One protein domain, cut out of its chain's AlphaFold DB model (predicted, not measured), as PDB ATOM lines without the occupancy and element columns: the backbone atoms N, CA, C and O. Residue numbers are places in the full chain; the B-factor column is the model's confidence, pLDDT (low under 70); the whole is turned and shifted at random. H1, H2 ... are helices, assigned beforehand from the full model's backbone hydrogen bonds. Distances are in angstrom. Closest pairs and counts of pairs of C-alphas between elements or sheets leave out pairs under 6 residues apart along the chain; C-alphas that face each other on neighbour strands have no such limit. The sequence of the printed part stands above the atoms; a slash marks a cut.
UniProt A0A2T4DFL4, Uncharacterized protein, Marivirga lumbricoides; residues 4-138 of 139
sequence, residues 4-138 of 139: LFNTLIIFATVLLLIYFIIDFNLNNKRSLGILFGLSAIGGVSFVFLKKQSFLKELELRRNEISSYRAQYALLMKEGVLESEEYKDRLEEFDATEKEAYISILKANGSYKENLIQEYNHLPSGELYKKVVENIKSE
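What this domain is: This is residues 4 to 138 of the 139 residues of an uncharacterized protein of Marivirga lumbricoides (UniProt A0A2T4DFL4). Look first for one very long helix, H2, with H3 folded back along its far half as a helical hairpin and the shorter H5 packed on both, a lopsided three-helix bundle. At the other end of H2, H1 sticks out alone with residues 4 to 19, while short H4 sits close to H3 and H5. The printed part has 135 residues, with five named helices in the order H1 to H5 and no named strand: all helix. It is extended, with a radius of gyration of the C-alphas of 24.4 A, and flat, spanning 74 by 45 by 15 A.

Where its parts are: Find C-alpha 29 at (101.028, 187.104, 133.853), where H2, residues 29 to 77, begins; it covers 71.8 A and ends with C-alpha 77 at (113.247, 117.515, 146.724). H3, residues 83 to 108, covers 37.9 A. H5, residues 124 to 137, covers 19.6 A and ends at (112.709, 158.904, 150.002). H4 is residues 113 to 119, and H1, residues 4 to 22, covers 27.3 A.

How they stand to each other: H2 and H3 touch, opposite ways at a shallow tilt of 4 degrees; their closest C-alphas, Ile 65 and Phe 93, are 6.7 A apart. H5 touches H3 at C-alphas Lys 98 and Ser 124, 5.7 A, running the same way. H5 touches H2 with residues 132 to 136 alone, closest at C-alphas Lys 51 and Ile 135, 6.5 A. H4 is close to but not clearly touching H3, C-alphas Ile 102 and Ile 116 being closest at 7.7 A. H1 is apart from H2. In H1, H2 and H3 every O i to N i+4 pair is within hydrogen-bond range; H5 has 9 of 10, H4 1 of 3, with 3 of 4 O i to N i+3 pairs.

The domain as a whole: The farthest C-alphas, Asn 27 and Gly 79, are 76.9 A apart. The printed part has no cut, and no link is long. Look for pLDDT under 70 at residues 21, 23 to 48, 110 to 118, 120 and 138.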
ATOM      1  N   LEU A   4      77.345 157.449 126.685       79.56
ATOM      2  CA  LEU A   4      76.963 158.758 126.141       79.56
ATOM      3  C   LEU A   4      77.319 159.938 127.061       79.56
ATOM      4  O   LEU A   4      77.678 161.016 126.592       79.56
ATOM      5  N   PHE A   5      77.241 159.734 128.378       81.69
ATOM      6  CA  PHE A   5      77.592 160.752 129.367       81.69
ATOM      7  C   PHE A   5      79.113 160.950 129.430       81.69
ATOM      8  O   PHE A   5      79.586 162.085 129.438       81.69
ATOM      9  N   ASN A   6      79.888 159.863 129.366       80.12
ATOM     10  CA  ASN A   6      81.350 159.939 129.296       80.12
ATOM     11  C   ASN A   6      81.833 160.606 128.005       80.12
ATOM     12  O   ASN A   6      82.716 161.459 128.058       80.12
ATOM     13  N   THR A   7      81.246 160.270 126.852       83.75
ATOM     14  CA  THR A   7      81.619 160.898 125.576       83.75
ATOM     15  C   THR A   7      81.309 162.394 125.558       83.75
ATOM     16  O   THR A   7      82.108 163.168 125.037       83.75
ATOM     17  N   LEU A   8      80.199 162.819 126.176       88.19
ATOM     18  CA  LEU A   8      79.841 164.235 126.297       88.19
ATOM     19  C   LEU A   8      80.846 165.003 127.170       88.19
ATOM     20  O   LEU A   8      81.285 166.088 126.792       88.19
ATOM     21  N   ILE A   9      81.247 164.427 128.307       86.44
ATOM     22  CA  ILE A   9      82.240 165.030 129.207       86.44
ATOM     23  C   ILE A   9      83.597 165.160 128.513       86.44
ATOM     24  O   ILE A   9      84.224 166.217 128.589       86.44
ATOM     25  N   ILE A  10      84.041 164.117 127.805       86.06
ATOM     26  CA  ILE A  10      85.308 164.142 127.063       86.06
ATOM     27  C   ILE A  10      85.266 165.243 125.998       86.06
ATOM     28  O   ILE A  10      86.179 166.063 125.930       86.06
ATOM     29  N   PHE A  11      84.184 165.317 125.221       88.00
ATOM     30  CA  PHE A  11      84.017 166.330 124.179       88.00
ATOM     31  C   PHE A  11      84.014 167.760 124.741       88.00
ATOM     32  O   PHE A  11      84.728 168.627 124.235       88.00
ATOM     33  N   ALA A  12      83.283 167.998 125.833       84.69
ATOM     34  CA  ALA A  12      83.263 169.291 126.518       84.69
ATOM     35  C   ALA A  12      84.647 169.684 127.065       84.69
ATOM     36  O   ALA A  12      85.048 170.842 126.961       84.69
ATOM     37  N   THR A  13      85.402 168.718 127.594       84.06
ATOM     38  CA  THR A  13      86.757 168.942 128.124       84.06
ATOM     39  C   THR A  13      87.741 169.319 127.013       84.06
ATOM     40  O   THR A  13      88.541 170.239 127.180       84.06
ATOM     41  N   VAL A  14      87.660 168.653 125.856       83.75
ATOM     42  CA  VAL A  14      88.506 168.954 124.688       83.75
ATOM     43  C   VAL A  14      88.211 170.353 124.139       83.75
ATOM     44  O   VAL A  14      89.143 171.102 123.858       83.75
ATOM     45  N   LEU A  15      86.937 170.748 124.043       83.31
ATOM     46  CA  LEU A  15      86.560 172.102 123.616       83.31
ATOM     47  C   LEU A  15      87.062 173.185 124.579       83.31
ATOM     48  O   LEU A  15      87.569 174.213 124.129       83.31
ATOM     49  N   LEU A  16      86.976 172.940 125.888       80.06
ATOM     50  CA  LEU A  16      87.528 173.831 126.914       80.06
ATOM     51  C   LEU A  16      89.043 174.012 126.764       80.06
ATOM     52  O   LEU A  16      89.535 175.135 126.859       80.06
ATOM     53  N   LEU A  17      89.774 172.930 126.482       75.44
ATOM     54  CA  LEU A  17      91.215 172.970 126.219       75.44
ATOM     55  C   LEU A  17      91.555 173.785 124.966       75.44
ATOM     56  O   LEU A  17      92.474 174.599 125.005       75.44
ATOM     57  N   ILE A  18      90.806 173.610 123.875       76.88
ATOM     58  CA  ILE A  18      91.010 174.372 122.633       76.88
ATOM     59  C   ILE A  18      90.764 175.865 122.875       76.88
ATOM     60  O   ILE A  18      91.586 176.690 122.481       76.88
ATOM     61  N   TYR A  19      89.676 176.214 123.565       74.31
ATOM     62  CA  TYR A  19      89.364 177.606 123.895       74.31
ATOM     63  C   TYR A  19      90.449 178.232 124.781       74.31
ATOM     64  O   TYR A  19      90.893 179.351 124.534       74.31
ATOM     65  N   PHE A  20      90.932 177.472 125.767       70.12
ATOM     66  CA  PHE A  20      92.026 177.889 126.636       70.12
ATOM     67  C   PHE A  20      93.319 178.171 125.859       70.12
ATOM     68  O   PHE A  20      93.984 179.152 126.167       70.12
ATOM     69  N   ILE A  21      93.658 177.353 124.853       68.94
ATOM     70  CA  ILE A  21      94.853 177.529 124.008       68.94
ATOM     71  C   ILE A  21      94.726 178.754 123.090       68.94
ATOM     72  O   ILE A  21      95.706 179.467 122.894       68.94
ATOM     73  N   ILE A  22      93.537 179.016 122.538       70.06
ATOM     74  CA  ILE A  22      93.302 180.150 121.626       70.06
ATOM     75  C   ILE A  22      93.451 181.493 122.352       70.06
ATOM     76  O   ILE A  22      94.043 182.421 121.807       70.06
ATOM     77  N   ASP A  23      92.957 181.593 123.588       66.12
ATOM     78  CA  ASP A  23      93.063 182.806 124.417       66.12
ATOM     79  C   ASP A  23      94.387 182.861 125.218       66.12
ATOM     80  O   ASP A  23      94.629 183.736 126.059       66.12
ATOM     81  N   PHE A  24      95.283 181.897 124.980       61.31
ATOM     82  CA  PHE A  24      96.526 181.760 125.719       61.31
ATOM     83  C   PHE A  24      97.575 182.773 125.257       61.31
ATOM     84  O   PHE A  24      98.351 182.543 124.331       61.31
ATOM     85  N   ASN A  25      97.642 183.910 125.945       65.50
ATOM     86  CA  ASN A  25      98.641 184.934 125.664       65.50
ATOM     87  C   ASN A  25      99.885 184.790 126.560       65.50
ATOM     88  O   ASN A  25      99.820 185.039 127.765       65.50
ATOM     89  N   LEU A  26     101.042 184.473 125.966       56.88
ATOM     90  CA  LEU A  26     102.333 184.341 126.663       56.88
ATOM     91  C   LEU A  26     102.812 185.634 127.351       56.88
ATOM     92  O   LEU A  26     103.655 185.567 128.239       56.88
ATOM     93  N   ASN A  27     102.261 186.796 126.991       57.22
ATOM     94  CA  ASN A  27     102.581 188.079 127.628       57.22
ATOM     95  C   ASN A  27     101.696 188.394 128.848       57.22
ATOM     96  O   ASN A  27     101.947 189.365 129.565       57.22
ATOM     97  N   ASN A  28     100.656 187.597 129.110       69.56
ATOM     98  CA  ASN A  28      99.776 187.783 130.259       69.56
ATOM     99  C   ASN A  28     100.304 187.000 131.473       69.56
ATOM    100  O   ASN A  28     100.433 185.776 131.439       69.56
ATOM    101  N   LYS A  29     100.545 187.702 132.592       59.25
ATOM    102  CA  LYS A  29     101.028 187.104 133.853       59.25
ATOM    103  C   LYS A  29     100.124 185.973 134.365       59.25
ATOM    104  O   LYS A  29     100.621 185.045 134.999       59.25
ATOM    105  N   ARG A  30      98.815 186.024 134.084       61.72
ATOM    106  CA  ARG A  30      97.862 184.960 134.457       61.72
ATOM    107  C   ARG A  30      98.049 183.694 133.619       61.72
ATOM    108  O   ARG A  30      98.127 182.613 134.188       61.72
ATOM    109  N   SER A  31      98.180 183.827 132.301       56.41
ATOM    110  CA  SER A  31      98.405 182.700 131.387       56.41
ATOM    111  C   SER A  31      99.756 182.032 131.654       56.41
ATOM    112  O   SER A  31      99.821 180.811 131.770       56.41
ATOM    113  N   LEU A  32     100.811 182.819 131.899       53.12
ATOM    114  CA  LEU A  32     102.110 182.304 132.353       53.12
ATOM    115  C   LEU A  32     102.002 181.526 133.671       53.12
ATOM    116  O   LEU A  32     102.545 180.430 133.775       53.12
ATOM    117  N   GLY A  33     101.269 182.045 134.662       50.59
ATOM    118  CA  GLY A  33     101.037 181.342 135.929       50.59
ATOM    119  C   GLY A  33     100.356 179.982 135.748       50.59
ATOM    120  O   GLY A  33     100.744 179.010 136.396       50.59
ATOM    121  N   ILE A  34      99.398 179.881 134.822       60.78
ATOM    122  CA  ILE A  34      98.739 178.610 134.493       60.78
ATOM    123  C   ILE A  34      99.702 177.664 133.757       60.78
ATOM    124  O   ILE A  34      99.720 176.473 134.063       60.78
ATOM    125  N   LEU A  35     100.561 178.175 132.864       57.09
ATOM    126  CA  LEU A  35     101.601 177.373 132.202       57.09
ATOM    127  C   LEU A  35     102.568 176.753 133.205       57.09
ATOM    128  O   LEU A  35     102.856 175.559 133.135       57.09
ATOM    129  N   PHE A  36     103.074 177.567 134.133       50.34
ATOM    130  CA  PHE A  36     104.015 177.119 135.152       50.34
ATOM    131  C   PHE A  36     103.349 176.141 136.119       50.34
ATOM    132  O   PHE A  36     103.968 175.145 136.478       50.34
ATOM    133  N   GLY A  37     102.079 176.361 136.473       51.09
ATOM    134  CA  GLY A  37     101.293 175.421 137.273       51.09
ATOM    135  C   GLY A  37     101.117 174.064 136.588       51.09
ATOM    136  O   GLY A  37     101.412 173.034 137.189       51.09
ATOM    137  N   LEU A  38     100.711 174.047 135.315       57.22
ATOM    138  CA  LEU A  38     100.559 172.812 134.534       57.22
ATOM    139  C   LEU A  38     101.900 172.103 134.305       57.22
ATOM    140  O   LEU A  38     101.966 170.880 134.395       57.22
ATOM    141  N   SER A  39     102.973 172.858 134.070       54.97
ATOM    142  CA  SER A  39     104.325 172.311 133.898       54.97
ATOM    143  C   SER A  39     104.873 171.729 135.202       54.97
ATOM    144  O   SER A  39     105.483 170.664 135.186       54.97
ATOM    145  N   ALA A  40     104.615 172.379 136.340       48.34
ATOM    146  CA  ALA A  40     104.989 171.870 137.656       48.34
ATOM    147  C   ALA A  40     104.203 170.600 138.007       48.34
ATOM    148  O   ALA A  40     104.798 169.620 138.445       48.34
ATOM    149  N   ILE A  41     102.890 170.575 137.752       50.91
ATOM    150  CA  ILE A  41     102.058 169.380 137.954       50.91
ATOM    151  C   ILE A  41     102.535 168.243 137.041       50.91
ATOM    152  O   ILE A  41     102.781 167.145 137.528       50.91
ATOM    153  N   GLY A  42     102.751 168.508 135.748       42.94
ATOM    154  CA  GLY A  42     103.252 167.516 134.794       42.94
ATOM    155  C   GLY A  42     104.641 166.980 135.153       42.94
ATOM    156  O   GLY A  42     104.872 165.775 135.078       42.94
ATOM    157  N   GLY A  43     105.545 167.848 135.617       46.69
ATOM    158  CA  GLY A  43     106.875 167.464 136.093       46.69
ATOM    159  C   GLY A  43     106.825 166.585 137.345       46.69
ATOM    160  O   GLY A  43     107.479 165.544 137.390       46.69
ATOM    161  N   VAL A  44     105.994 166.941 138.329       58.06
ATOM    162  CA  VAL A  44     105.792 166.140 139.551       58.06
ATOM    163  C   VAL A  44     105.149 164.790 139.222       58.06
ATOM    164  O   VAL A  44     105.589 163.756 139.729       58.06
ATOM    165  N   SER A  45     104.153 164.763 138.332       59.88
ATOM    166  CA  SER A  45     103.530 163.520 137.867       59.88
ATOM    167  C   SER A  45     104.516 162.618 137.120       59.88
ATOM    168  O   SER A  45     104.507 161.409 137.336       59.88
ATOM    169  N   PHE A  46     105.402 163.177 136.291       61.19
ATOM    170  CA  PHE A  46     106.433 162.412 135.584       61.19
ATOM    171  C   PHE A  46     107.430 161.753 136.548       61.19
ATOM    172  O   PHE A  46     107.726 160.564 136.415       61.19
ATOM    173  N   VAL A  47     107.899 162.490 137.560       65.81
ATOM    174  CA  VAL A  47     108.791 161.951 138.601       65.81
ATOM    175  C   VAL A  47     108.100 160.833 139.387       65.81
ATOM    176  O   VAL A  47     108.702 159.786 139.627       65.81
ATOM    177  N   PHE A  48     106.826 161.009 139.744       68.31
ATOM    178  CA  PHE A  48     106.055 159.993 140.460       68.31
ATOM    179  C   PHE A  48     105.858 158.711 139.633       68.31
ATOM    180  O   PHE A  48     106.098 157.614 140.140       68.31
ATOM    181  N   LEU A  49     105.485 158.836 138.355       74.12
ATOM    182  CA  LEU A  49     105.309 157.693 137.451       74.12
ATOM    183  C   LEU A  49     106.617 156.921 137.245       74.12
ATOM    184  O   LEU A  49     106.611 155.691 137.268       74.12
ATOM    185  N   LYS A  50     107.741 157.632 137.115       76.69
ATOM    186  CA  LYS A  50     109.073 157.028 136.997       76.69
ATOM    187  C   LYS A  50     109.480 156.270 138.272       76.69
ATOM    188  O   LYS A  50     109.981 155.151 138.199       76.69
ATOM    189  N   LYS A  51     109.207 156.821 139.459       78.69
ATOM    190  CA  LYS A  51     109.431 156.107 140.734       78.69
ATOM    191  C   LYS A  51     108.569 154.851 140.832       78.69
ATOM    192  O   LYS A  51     109.050 153.789 141.224       78.69
ATOM    193  N   GLN A  52     107.300 154.953 140.440       81.94
ATOM    194  CA  GLN A  52     106.382 153.819 140.460       81.94
ATOM    195  C   GLN A  52     106.817 152.709 139.493       81.94
ATOM    196  O   GLN A  52     106.697 151.535 139.841       81.94
ATOM    197  N   SER A  53     107.364 153.050 138.319       80.50
ATOM    198  CA  SER A  53     107.898 152.047 137.392       80.50
ATOM    199  C   SER A  53     109.098 151.304 137.972       80.50
ATOM    200  O   SER A  53     109.132 150.083 137.866       80.50
ATOM    201  N   PHE A  54     110.022 151.993 138.652       81.75
ATOM    202  CA  PHE A  54     111.165 151.330 139.292       81.75
ATOM    203  C   PHE A  54     110.750 150.422 140.448       81.75
ATOM    204  O   PHE A  54     111.256 149.311 140.558       81.75
ATOM    205  N   LEU A  55     109.797 150.847 141.288       86.38
ATOM    206  CA  LEU A  55     109.267 149.989 142.355       86.38
ATOM    207  C   LEU A  55     108.593 148.734 141.790       86.38
ATOM    208  O   LEU A  55     108.796 147.641 142.313       86.38
ATOM    209  N   LYS A  56     107.826 148.886 140.703       86.69
ATOM    210  CA  LYS A  56     107.175 147.762 140.024       86.69
ATOM    211  C   LYS A  56     108.193 146.811 139.396       86.69
ATOM    212  O   LYS A  56     108.033 145.601 139.498       86.69
ATOM    213  N   GLU A  57     109.228 147.343 138.754       80.38
ATOM    214  CA  GLU A  57     110.316 146.542 138.190       80.38
ATOM    215  C   GLU A  57     111.055 145.761 139.283       80.38
ATOM    216  O   GLU A  57     111.308 144.570 139.128       80.38
ATOM    217  N   LEU A  58     111.318 146.397 140.424       84.44
ATOM    218  CA  LEU A  58     111.979 145.772 141.564       84.44
ATOM    219  C   LEU A  58     111.152 144.611 142.142       84.44
ATOM    220  O   LEU A  58     111.684 143.532 142.409       84.44
ATOM    221  N   GLU A  59     109.841 144.805 142.280       85.56
ATOM    222  CA  GLU A  59     108.910 143.760 142.711       85.56
ATOM    223  C   GLU A  59     108.830 142.602 141.702       85.56
ATOM    224  O   GLU A  59     108.865 141.436 142.100       85.56
ATOM    225  N   LEU A  60     108.788 142.902 140.399       81.31
ATOM    226  CA  LEU A  60     108.794 141.888 139.342       81.31
ATOM    227  C   LEU A  60     110.058 141.026 139.393       81.31
ATOM    228  O   LEU A  60     109.948 139.803 139.453       81.31
ATOM    229  N   ARG A  61     111.242 141.646 139.450       75.69
ATOM    230  CA  ARG A  61     112.530 140.934 139.528       75.69
ATOM    231  C   ARG A  61     112.616 140.028 140.752       75.69
ATOM    232  O   ARG A  61     113.055 138.885 140.647       75.69
ATOM    233  N   ARG A  62     112.144 140.507 141.905       81.50
ATOM    234  CA  ARG A  62     112.090 139.702 143.130       81.50
ATOM    235  C   ARG A  62     111.167 138.492 142.982       81.50
ATOM    236  O   ARG A  62     111.522 137.390 143.401       81.50
ATOM    237  N   ASN A  63     109.990 138.683 142.394       79.88
ATOM    238  CA  ASN A  63     109.025 137.604 142.194       79.88
ATOM    239  C   ASN A  63     109.535 136.555 141.194       79.88
ATOM    240  O   ASN A  63     109.364 135.360 141.438       79.88
ATOM    241  N   GLU A  64     110.205 136.977 140.117       75.88
ATOM    242  CA  GLU A  64     110.872 136.081 139.161       75.88
ATOM    243  C   GLU A  64     111.916 135.202 139.863       75.88
ATOM    244  O   GLU A  64     111.853 133.975 139.780       75.88
ATOM    245  N   ILE A  65     112.822 135.804 140.640       76.06
ATOM    246  CA  ILE A  65     113.866 135.056 141.358       76.06
ATOM    247  C   ILE A  65     113.262 134.139 142.428       76.06
ATOM    248  O   ILE A  65     113.687 132.992 142.577       76.06
ATOM    249  N   SER A  66     112.221 134.584 143.135       79.94
ATOM    250  CA  SER A  66     111.494 133.732 144.083       79.94
ATOM    251  C   SER A  66     110.839 132.528 143.399       79.94
ATOM    252  O   SER A  66     110.797 131.445 143.989       79.94
ATOM    253  N   SER A  67     110.330 132.691 142.175       74.75
ATOM    254  CA  SER A  67     109.783 131.584 141.387       74.75
ATOM    255  C   SER A  67     110.873 130.584 141.005       74.75
ATOM    256  O   SER A  67     110.678 129.380 141.179       74.75
ATOM    257  N   TYR A  68     112.040 131.060 140.560       71.25
ATOM    258  CA  TYR A  68     113.169 130.183 140.247       71.25
ATOM    259  C   TYR A  68     113.660 129.414 141.477       71.25
ATOM    260  O   TYR A  68     113.847 128.201 141.395       71.25
ATOM    261  N   ARG A  69     113.761 130.064 142.644       77.69
ATOM    262  CA  ARG A  69     114.102 129.384 143.907       77.69
ATOM    263  C   ARG A  69     113.112 128.274 144.251       77.69
ATOM    264  O   ARG A  69     113.529 127.194 144.655       77.69
ATOM    265  N   ALA A  70     111.812 128.515 144.070       78.44
ATOM    266  CA  ALA A  70     110.789 127.503 144.324       78.44
ATOM    267  C   ALA A  70     110.914 126.305 143.368       78.44
ATOM    268  O   ALA A  70     110.810 125.163 143.809       78.44
ATOM    269  N   GLN A  71     111.188 126.553 142.085       74.31
ATOM    270  CA  GLN A  71     111.415 125.492 141.099       74.31
ATOM    271  C   GLN A  71     112.659 124.660 141.442       74.31
ATOM    272  O   GLN A  71     112.587 123.436 141.464       74.31
ATOM    273  N   TYR A  72     113.773 125.299 141.806       74.00
ATOM    274  CA  TYR A  72     114.992 124.590 142.214       74.00
ATOM    275  C   TYR A  72     114.823 123.811 143.523       74.00
ATOM    276  O   TYR A  72     115.355 122.712 143.657       74.00
ATOM    277  N   ALA A  73     114.042 124.333 144.472       77.38
ATOM    278  CA  ALA A  73     113.713 123.610 145.697       77.38
ATOM    279  C   ALA A  73     112.889 122.340 145.417       77.38
ATOM    280  O   ALA A  73     113.070 121.329 146.096       77.38
ATOM    281  N   LEU A  74     112.007 122.371 144.410       80.12
ATOM    282  CA  LEU A  74     111.289 121.180 143.949       80.12
ATOM    283  C   LEU A  74     112.247 120.162 143.326       80.12
ATOM    284  O   LEU A  74     112.215 119.005 143.727       80.12
ATOM    285  N   LEU A  75     113.152 120.594 142.445       72.81
ATOM    286  CA  LEU A  75     114.138 119.703 141.822       72.81
ATOM    287  C   LEU A  75     115.074 119.044 142.849       72.81
ATOM    288  O   LEU A  75     115.380 117.858 142.740       72.81
ATOM    289  N   MET A  76     115.481 119.782 143.887       76.38
ATOM    290  CA  MET A  76     116.245 119.233 145.012       76.38
ATOM    291  C   MET A  76     115.433 118.179 145.778       76.38
ATOM    292  O   MET A  76     115.935 117.108 146.111       76.38
ATOM    293  N   LYS A  77     114.149 118.454 146.039       84.62
ATOM    294  CA  LYS A  77     113.247 117.515 146.724       84.62
ATOM    295  C   LYS A  77     112.978 116.254 145.897       84.62
ATOM    296  O   LYS A  77     112.792 115.183 146.469       84.62
ATOM    297  N   GLU A  78     112.954 116.385 144.578       86.00
ATOM    298  CA  GLU A  78     112.805 115.284 143.623       86.00
ATOM    299  C   GLU A  78     114.107 114.490 143.423       86.00
ATOM    300  O   GLU A  78     114.102 113.482 142.720       86.00
ATOM    301  N   GLY A  79     115.210 114.899 144.063       82.50
ATOM    302  CA  GLY A  79     116.510 114.231 143.967       82.50
ATOM    303  C   GLY A  79     117.199 114.423 142.615       82.50
ATOM    304  O   GLY A  79     118.092 113.653 142.276       82.50
ATOM    305  N   VAL A  80     116.767 115.421 141.839       79.56
ATOM    306  CA  VAL A  80     117.335 115.766 140.526       79.56
ATOM    307  C   VAL A  80     118.597 116.616 140.678       79.56
ATOM    308  O   VAL A  80     119.484 116.545 139.834       79.56
ATOM    309  N   LEU A  81     118.677 117.408 141.750       73.31
ATOM    310  CA  LEU A  81     119.823 118.252 142.080       73.31
ATOM    311  C   LEU A  81     120.587 117.689 143.277       73.31
ATOM    312  O   LEU A  81     119.984 117.243 144.257       73.31
ATOM    313  N   GLU A  82     121.914 117.759 143.219       82.69
ATOM    314  CA  GLU A  82     122.761 117.479 144.374       82.69
ATOM    315  C   GLU A  82     122.754 118.656 145.360       82.69
ATOM    316  O   GLU A  82     122.549 119.814 144.993       82.69
ATOM    317  N   SER A  83     123.000 118.371 146.644       81.44
ATOM    318  CA  SER A  83     122.944 119.391 147.702       81.44
ATOM    319  C   SER A  83     123.954 120.524 147.513       81.44
ATOM    320  O   SER A  83     123.690 121.639 147.963       81.44
ATOM    321  N   GLU A  84     125.113 120.236 146.923       82.62
ATOM    322  CA  GLU A  84     126.157 121.233 146.668       82.62
ATOM    323  C   GLU A  84     125.750 122.143 145.505       82.62
ATOM    324  O   GLU A  84     125.701 123.358 145.668       82.62
ATOM    325  N   GLU A  85     125.277 121.561 144.401       73.19
ATOM    326  CA  GLU A  85     124.755 122.313 143.257       73.19
ATOM    327  C   GLU A  85     123.540 123.178 143.638       73.19
ATOM    328  O   GLU A  85     123.430 124.334 143.226       73.19
ATOM    329  N   TYR A  86     122.642 122.678 144.492       73.19
ATOM    330  CA  TYR A  86     121.527 123.474 145.009       73.19
ATOM    331  C   TYR A  86     122.003 124.688 145.820       73.19
ATOM    332  O   TYR A  86     121.419 125.770 145.720       73.19
ATOM    333  N   LYS A  87     123.071 124.532 146.611       81.06
ATOM    334  CA  LYS A  87     123.649 125.625 147.396       81.06
ATOM    335  C   LYS A  87     124.281 126.684 146.490       81.06
ATOM    336  O   LYS A  87     123.983 127.864 146.672       81.06
ATOM    337  N   ASP A  88     125.054 126.273 145.491       75.88
ATOM    338  CA  ASP A  88     125.681 127.188 144.528       75.88
ATOM    339  C   ASP A  88     124.627 128.015 143.779       75.88
ATOM    340  O   ASP A  88     124.754 129.231 143.627       75.88
ATOM    341  N   ARG A  89     123.514 127.380 143.393       74.69
ATOM    342  CA  ARG A  89     122.384 128.065 142.744       74.69
ATOM    343  C   ARG A  89     121.701 129.073 143.659       74.69
ATOM    344  O   ARG A  89     121.293 130.138 143.199       74.69
ATOM    345  N   LEU A  90     121.575 128.778 144.952       76.25
ATOM    346  CA  LEU A  90     121.041 129.741 145.918       76.25
ATOM    347  C   LEU A  90     121.947 130.967 146.076       76.25
ATOM    348  O   LEU A  90     121.429 132.083 146.166       76.25
ATOM    349  N   GLU A  91     123.266 130.774 146.079       78.44
ATOM    350  CA  GLU A  91     124.239 131.871 146.108       78.44
ATOM    351  C   GLU A  91     124.172 132.711 144.819       78.44
ATOM    352  O   GLU A  91     124.129 133.942 144.887       78.44
ATOM    353  N   GLU A  92     124.036 132.069 143.654       73.50
ATOM    354  CA  GLU A  92     123.834 132.740 142.363       73.50
ATOM    355  C   GLU A  92     122.539 133.574 142.340       73.50
ATOM    356  O   GLU A  92     122.533 134.719 141.875       73.50
ATOM    357  N   PHE A  93     121.441 133.056 142.904       76.69
ATOM    358  CA  PHE A  93     120.192 133.812 143.028       76.69
ATOM    359  C   PHE A  93     120.319 135.021 143.962       76.69
ATOM    360  O   PHE A  93     119.691 136.048 143.702       76.69
ATOM    361  N   ASP A  94     121.075 134.913 145.057       77.38
ATOM    362  CA  ASP A  94     121.328 136.037 145.971       77.38
ATOM    363  C   ASP A  94     122.177 137.123 145.294       77.38
ATOM    364  O   ASP A  94     121.840 138.307 145.365       77.38
ATOM    365  N   ALA A  95     123.225 136.726 144.569       74.25
ATOM    366  CA  ALA A  95     124.058 137.640 143.791       74.25
ATOM    367  C   ALA A  95     123.248 138.360 142.699       74.25
ATOM    368  O   ALA A  95     123.321 139.586 142.581       74.25
ATOM    369  N   THR A  96     122.410 137.619 141.969       74.25
ATOM    370  CA  THR A  96     121.550 138.162 140.907       74.25
ATOM    371  C   THR A  96     120.518 139.151 141.460       74.25
ATOM    372  O   THR A  96     120.309 140.217 140.880       74.25
ATOM    373  N   GLU A  97     119.891 138.853 142.607       77.44
ATOM    374  CA  GLU A  97     118.996 139.801 143.291       77.44
ATOM    375  C   GLU A  97     119.723 141.104 143.631       77.44
ATOM    376  O   GLU A  97     119.216 142.195 143.358       77.44
ATOM    377  N   LYS A  98     120.922 141.000 144.213       80.62
ATOM    378  CA  LYS A  98     121.718 142.169 144.604       80.62
ATOM    379  C   LYS A  98     122.097 143.021 143.401       80.62
ATOM    380  O   LYS A  98     121.941 144.242 143.448       80.62
ATOM    381  N   GLU A  99     122.543 142.397 142.317       78.81
ATOM    382  CA  GLU A  99     122.884 143.096 141.080       78.81
ATOM    383  C   GLU A  99     121.667 143.807 140.470       78.81
ATOM    384  O   GLU A  99     121.773 144.970 140.063       78.81
ATOM    385  N   ALA A 100     120.498 143.160 140.466       78.38
ATOM    386  CA  ALA A 100     119.258 143.765 139.991       78.38
ATOM    387  C   ALA A 100     118.880 144.999 140.827       78.38
ATOM    388  O   ALA A 100     118.594 146.064 140.272       78.38
ATOM    389  N   TYR A 101     118.948 144.903 142.158       82.50
ATOM    390  CA  TYR A 101     118.654 146.026 143.053       82.50
ATOM    391  C   TYR A 101     119.627 147.198 142.860       82.50
ATOM    392  O   TYR A 101     119.202 148.353 142.784       82.50
ATOM    393  N   ILE A 102     120.925 146.916 142.705       80.31
ATOM    394  CA  ILE A 102     121.946 147.936 142.421       80.31
ATOM    395  C   ILE A 102     121.716 148.581 141.047       80.31
ATOM    396  O   ILE A 102     121.851 149.798 140.904       80.31
ATOM    397  N   SER A 103     121.345 147.797 140.036       77.69
ATOM    398  CA  SER A 103     121.068 148.296 138.685       77.69
ATOM    399  C   SER A 103     119.858 149.231 138.657       77.69
ATOM    400  O   SER A 103     119.901 150.270 137.995       77.69
ATOM    401  N   ILE A 104     118.821 148.938 139.444       79.75
ATOM    402  CA  ILE A 104     117.657 149.824 139.599       79.75
ATOM    403  C   ILE A 104     118.054 151.133 140.294       79.75
ATOM    404  O   ILE A 104     117.637 152.205 139.857       79.75
ATOM    405  N   LEU A 105     118.917 151.090 141.314       79.50
ATOM    406  CA  LEU A 105     119.448 152.308 141.942       79.50
ATOM    407  C   LEU A 105     120.263 153.166 140.963       79.50
ATOM    408  O   LEU A 105     120.119 154.392 140.961       79.50
ATOM    409  N   LYS A 106     121.086 152.537 140.109       76.00
ATOM    410  CA  LYS A 106     121.801 153.208 139.003       76.00
ATOM    411  C   LYS A 106     120.826 153.900 138.061       76.00
ATOM    412  O   LYS A 106     120.987 155.086 137.788       76.00
ATOM    413  N   ALA A 107     119.798 153.184 137.613       74.94
ATOM    414  CA  ALA A 107     118.803 153.706 136.681       74.94
ATOM    415  C   ALA A 107     117.939 154.832 137.281       74.94
ATOM    416  O   ALA A 107     117.563 155.770 136.570       74.94
ATOM    417  N   ASN A 108     117.652 154.777 138.586       76.25
ATOM    418  CA  ASN A 108     116.915 155.830 139.282       76.25
ATOM    419  C   ASN A 108     117.748 157.110 139.486       76.25
ATOM    420  O   ASN A 108     117.184 158.183 139.669       76.25
ATOM    421  N   GLY A 109     119.080 157.033 139.394       71.12
ATOM    422  CA  GLY A 109     119.976 158.168 139.647       71.12
ATOM    423  C   GLY A 109     120.296 158.385 141.131       71.12
ATOM    424  O   GLY A 109     121.135 159.221 141.456       71.12
ATOM    425  N   SER A 110     119.714 157.578 142.024       68.12
ATOM    426  CA  SER A 110     120.025 157.528 143.464       68.12
ATOM    427  C   SER A 110     121.338 156.817 143.774       68.12
ATOM    428  O   SER A 110     121.730 156.674 144.935       68.12
ATOM    429  N   TYR A 111     122.007 156.314 142.741       64.62
ATOM    430  CA  TYR A 111     123.277 155.631 142.862       64.62
ATOM    431  C   TYR A 111     124.362 156.580 143.355       64.62
ATOM    432  O   TYR A 111     124.819 157.474 142.645       64.62
ATOM    433  N   LYS A 112     124.795 156.346 144.592       67.62
ATOM    434  CA  LYS A 112     126.006 156.933 145.159       67.62
ATOM    435  C   LYS A 112     126.986 155.803 145.405       67.62
ATOM    436  O   LYS A 112     126.624 154.797 146.004       67.62
ATOM    437  N   GLU A 113     128.226 155.985 144.978       63.28
ATOM    438  CA  GLU A 113     129.294 154.984 145.098       63.28
ATOM    439  C   GLU A 113     129.478 154.496 146.551       63.28
ATOM    440  O   GLU A 113     129.657 153.306 146.800       63.28
ATOM    441  N   ASN A 114     129.272 155.393 147.522       63.53
ATOM    442  CA  ASN A 114     129.315 155.088 148.955       63.53
ATOM    443  C   ASN A 114     128.184 154.150 149.429       63.53
ATOM    444  O   ASN A 114     128.378 153.410 150.388       63.53
ATOM    445  N   LEU A 115     127.021 154.144 148.764       65.81
ATOM    446  CA  LEU A 115     125.909 153.248 149.109       65.81
ATOM    447  C   LEU A 115     126.221 151.793 148.739       65.81
ATOM    448  O   LEU A 115     125.745 150.885 149.405       65.81
ATOM    449  N   ILE A 116     127.057 151.541 147.726       64.44
ATOM    450  CA  ILE A 116     127.419 150.173 147.316       64.44
ATOM    451  C   ILE A 116     128.284 149.486 148.360       64.44
ATOM    452  O   ILE A 116     128.076 148.312 148.637       64.44
ATOM    453  N   GLN A 117     129.244 150.201 148.949       68.94
ATOM    454  CA  GLN A 117     130.071 149.623 150.008       68.94
ATOM    455  C   GLN A 117     129.211 149.228 151.212       68.94
ATOM    456  O   GLN A 117     129.407 148.164 151.789       68.94
ATOM    457  N   GLU A 118     128.195 150.034 151.527       69.00
ATOM    458  CA  GLU A 118     127.212 149.710 152.560       69.00
ATOM    459  C   GLU A 118     126.304 148.532 152.159       69.00
ATOM    460  O   GLU A 118     125.903 147.739 153.007       69.00
ATOM    461  N   TYR A 119     125.981 148.394 150.871       70.12
ATOM    462  CA  TYR A 119     125.045 147.393 150.349       70.12
ATOM    463  C   TYR A 119     125.675 146.034 150.035       70.12
ATOM    464  O   TYR A 119     124.992 145.018 150.152       70.12
ATOM    465  N   ASN A 120     126.967 145.985 149.713       69.81
ATOM    466  CA  ASN A 120     127.685 144.748 149.386       69.81
ATOM    467  C   ASN A 120     127.756 143.764 150.561       69.81
ATOM    468  O   ASN A 120     127.897 142.561 150.348       69.81
ATOM    469  N   HIS A 121     127.645 144.260 151.793       76.62
ATOM    470  CA  HIS A 121     127.670 143.434 153.000       76.62
ATOM    471  C   HIS A 121     126.277 143.010 153.480       76.62
ATOM    472  O   HIS A 121     126.173 142.206 154.404       76.62
ATOM    473  N   LEU A 122     125.207 143.528 152.870       78.38
ATOM    474  CA  LEU A 122     123.843 143.216 153.285       78.38
ATOM    475  C   LEU A 122     123.344 141.929 152.615       78.38
ATOM    476  O   LEU A 122     123.641 141.679 151.444       78.38
ATOM    477  N   PRO A 123     122.535 141.113 153.310       81.12
ATOM    478  CA  PRO A 123     121.764 140.055 152.664       81.12
ATOM    479  C   PRO A 123     120.720 140.657 151.703       81.12
ATOM    480  O   PRO A 123     120.219 141.763 151.944       81.12
ATOM    481  N   SER A 124     120.354 139.945 150.624       76.88
ATOM    482  CA  SER A 124     119.486 140.498 149.564       76.88
ATOM    483  C   SER A 124     118.152 141.046 150.085       76.88
ATOM    484  O   SER A 124     117.673 142.082 149.622       76.88
ATOM    485  N   GLY A 125     117.571 140.403 151.102       78.94
ATOM    486  CA  GLY A 125     116.312 140.828 151.711       78.94
ATOM    487  C   GLY A 125     116.395 142.160 152.464       78.94
ATOM    488  O   GLY A 125     115.428 142.923 152.468       78.94
ATOM    489  N   GLU A 126     117.535 142.469 153.087       83.56
ATOM    490  CA  GLU A 126     117.762 143.779 153.711       83.56
ATOM    491  C   GLU A 126     118.074 144.843 152.665       83.56
ATOM    492  O   GLU A 126     117.556 145.961 152.747       83.56
ATOM    493  N   LEU A 127     118.838 144.472 151.635       84.25
ATOM    494  CA  LEU A 127     119.110 145.345 150.502       84.25
ATOM    495  C   LEU A 127     117.814 145.778 149.805       84.25
ATOM    496  O   LEU A 127     117.625 146.970 149.575       84.25
ATOM    497  N   TYR A 128     116.886 144.849 149.558       84.44
ATOM    498  CA  TYR A 128     115.564 145.145 148.998       84.44
ATOM    499  C   TYR A 128     114.853 146.263 149.772       84.44
ATOM    500  O   TYR A 128     114.369 147.227 149.177       84.44
ATOM    501  N   LYS A 129     114.808 146.163 151.108       87.06
ATOM    502  CA  LYS A 129     114.141 147.164 151.956       87.06
ATOM    503  C   LYS A 129     114.801 148.530 151.813       87.06
ATOM    504  O   LYS A 129     114.097 149.508 151.569       87.06
ATOM    505  N   LYS A 130     116.134 148.581 151.888       84.75
ATOM    506  CA  LYS A 130     116.889 149.830 151.733       84.75
ATOM    507  C   LYS A 130     116.707 150.447 150.348       84.75
ATOM    508  O   LYS A 130     116.547 151.658 150.250       84.75
ATOM    509  N   VAL A 131     116.681 149.644 149.283       83.69
ATOM    510  CA  VAL A 131     116.456 150.146 147.917       83.69
ATOM    511  C   VAL A 131     115.049 150.726 147.777       83.69
ATOM    512  O   VAL A 131     114.889 151.825 147.247       83.69
ATOM    513  N   VAL A 132     114.031 150.041 148.302       86.38
ATOM    514  CA  VAL A 132     112.646 150.537 148.303       86.38
ATOM    515  C   VAL A 132     112.518 151.838 149.095       86.38
ATOM    516  O   VAL A 132     111.847 152.764 148.638       86.38
ATOM    517  N   GLU A 133     113.146 151.928 150.268       86.06
ATOM    518  CA  GLU A 133     113.185 153.161 151.060       86.06
ATOM    519  C   GLU A 133     113.872 154.292 150.299       86.06
ATOM    520  O   GLU A 133     113.326 155.392 150.238       86.06
ATOM    521  N   ASN A 134     115.007 154.018 149.655       82.88
ATOM    522  CA  ASN A 134     115.761 155.008 148.892       82.88
ATOM    523  C   ASN A 134     114.910 155.597 147.750       82.88
ATOM    524  O   ASN A 134     114.686 156.809 147.720       82.88
ATOM    525  N   ILE A 135     114.304 154.738 146.920       81.50
ATOM    526  CA  ILE A 135     113.417 155.143 145.811       81.50
ATOM    527  C   ILE A 135     112.205 155.951 146.314       81.50
ATOM    528  O   ILE A 135     111.763 156.893 145.653       81.50
ATOM    529  N   LYS A 136     111.656 155.609 147.488       81.06
ATOM    530  CA  LYS A 136     110.536 156.348 148.100       81.06
ATOM    531  C   LYS A 136     110.960 157.674 148.739       81.06
ATOM    532  O   LYS A 136     110.140 158.585 148.813       81.06
ATOM    533  N   SER A 137     112.189 157.757 149.246       77.12
ATOM    534  CA  SER A 137     112.709 158.904 150.002       77.12
ATOM    535  C   SER A 137     113.220 160.043 149.122       77.12
ATOM    536  O   SER A 137     113.270 161.188 149.577       77.12
ATOM    537  N   GLU A 138     113.576 159.758 147.867       65.50
ATOM    538  CA  GLU A 138     113.870 160.805 146.893       65.50
ATOM    539  C   GLU A 138     112.645 161.704 146.715       65.50
ATOM    540  O   GLU A 138     111.526 161.216 146.554       65.50
TER     541      GLU A 138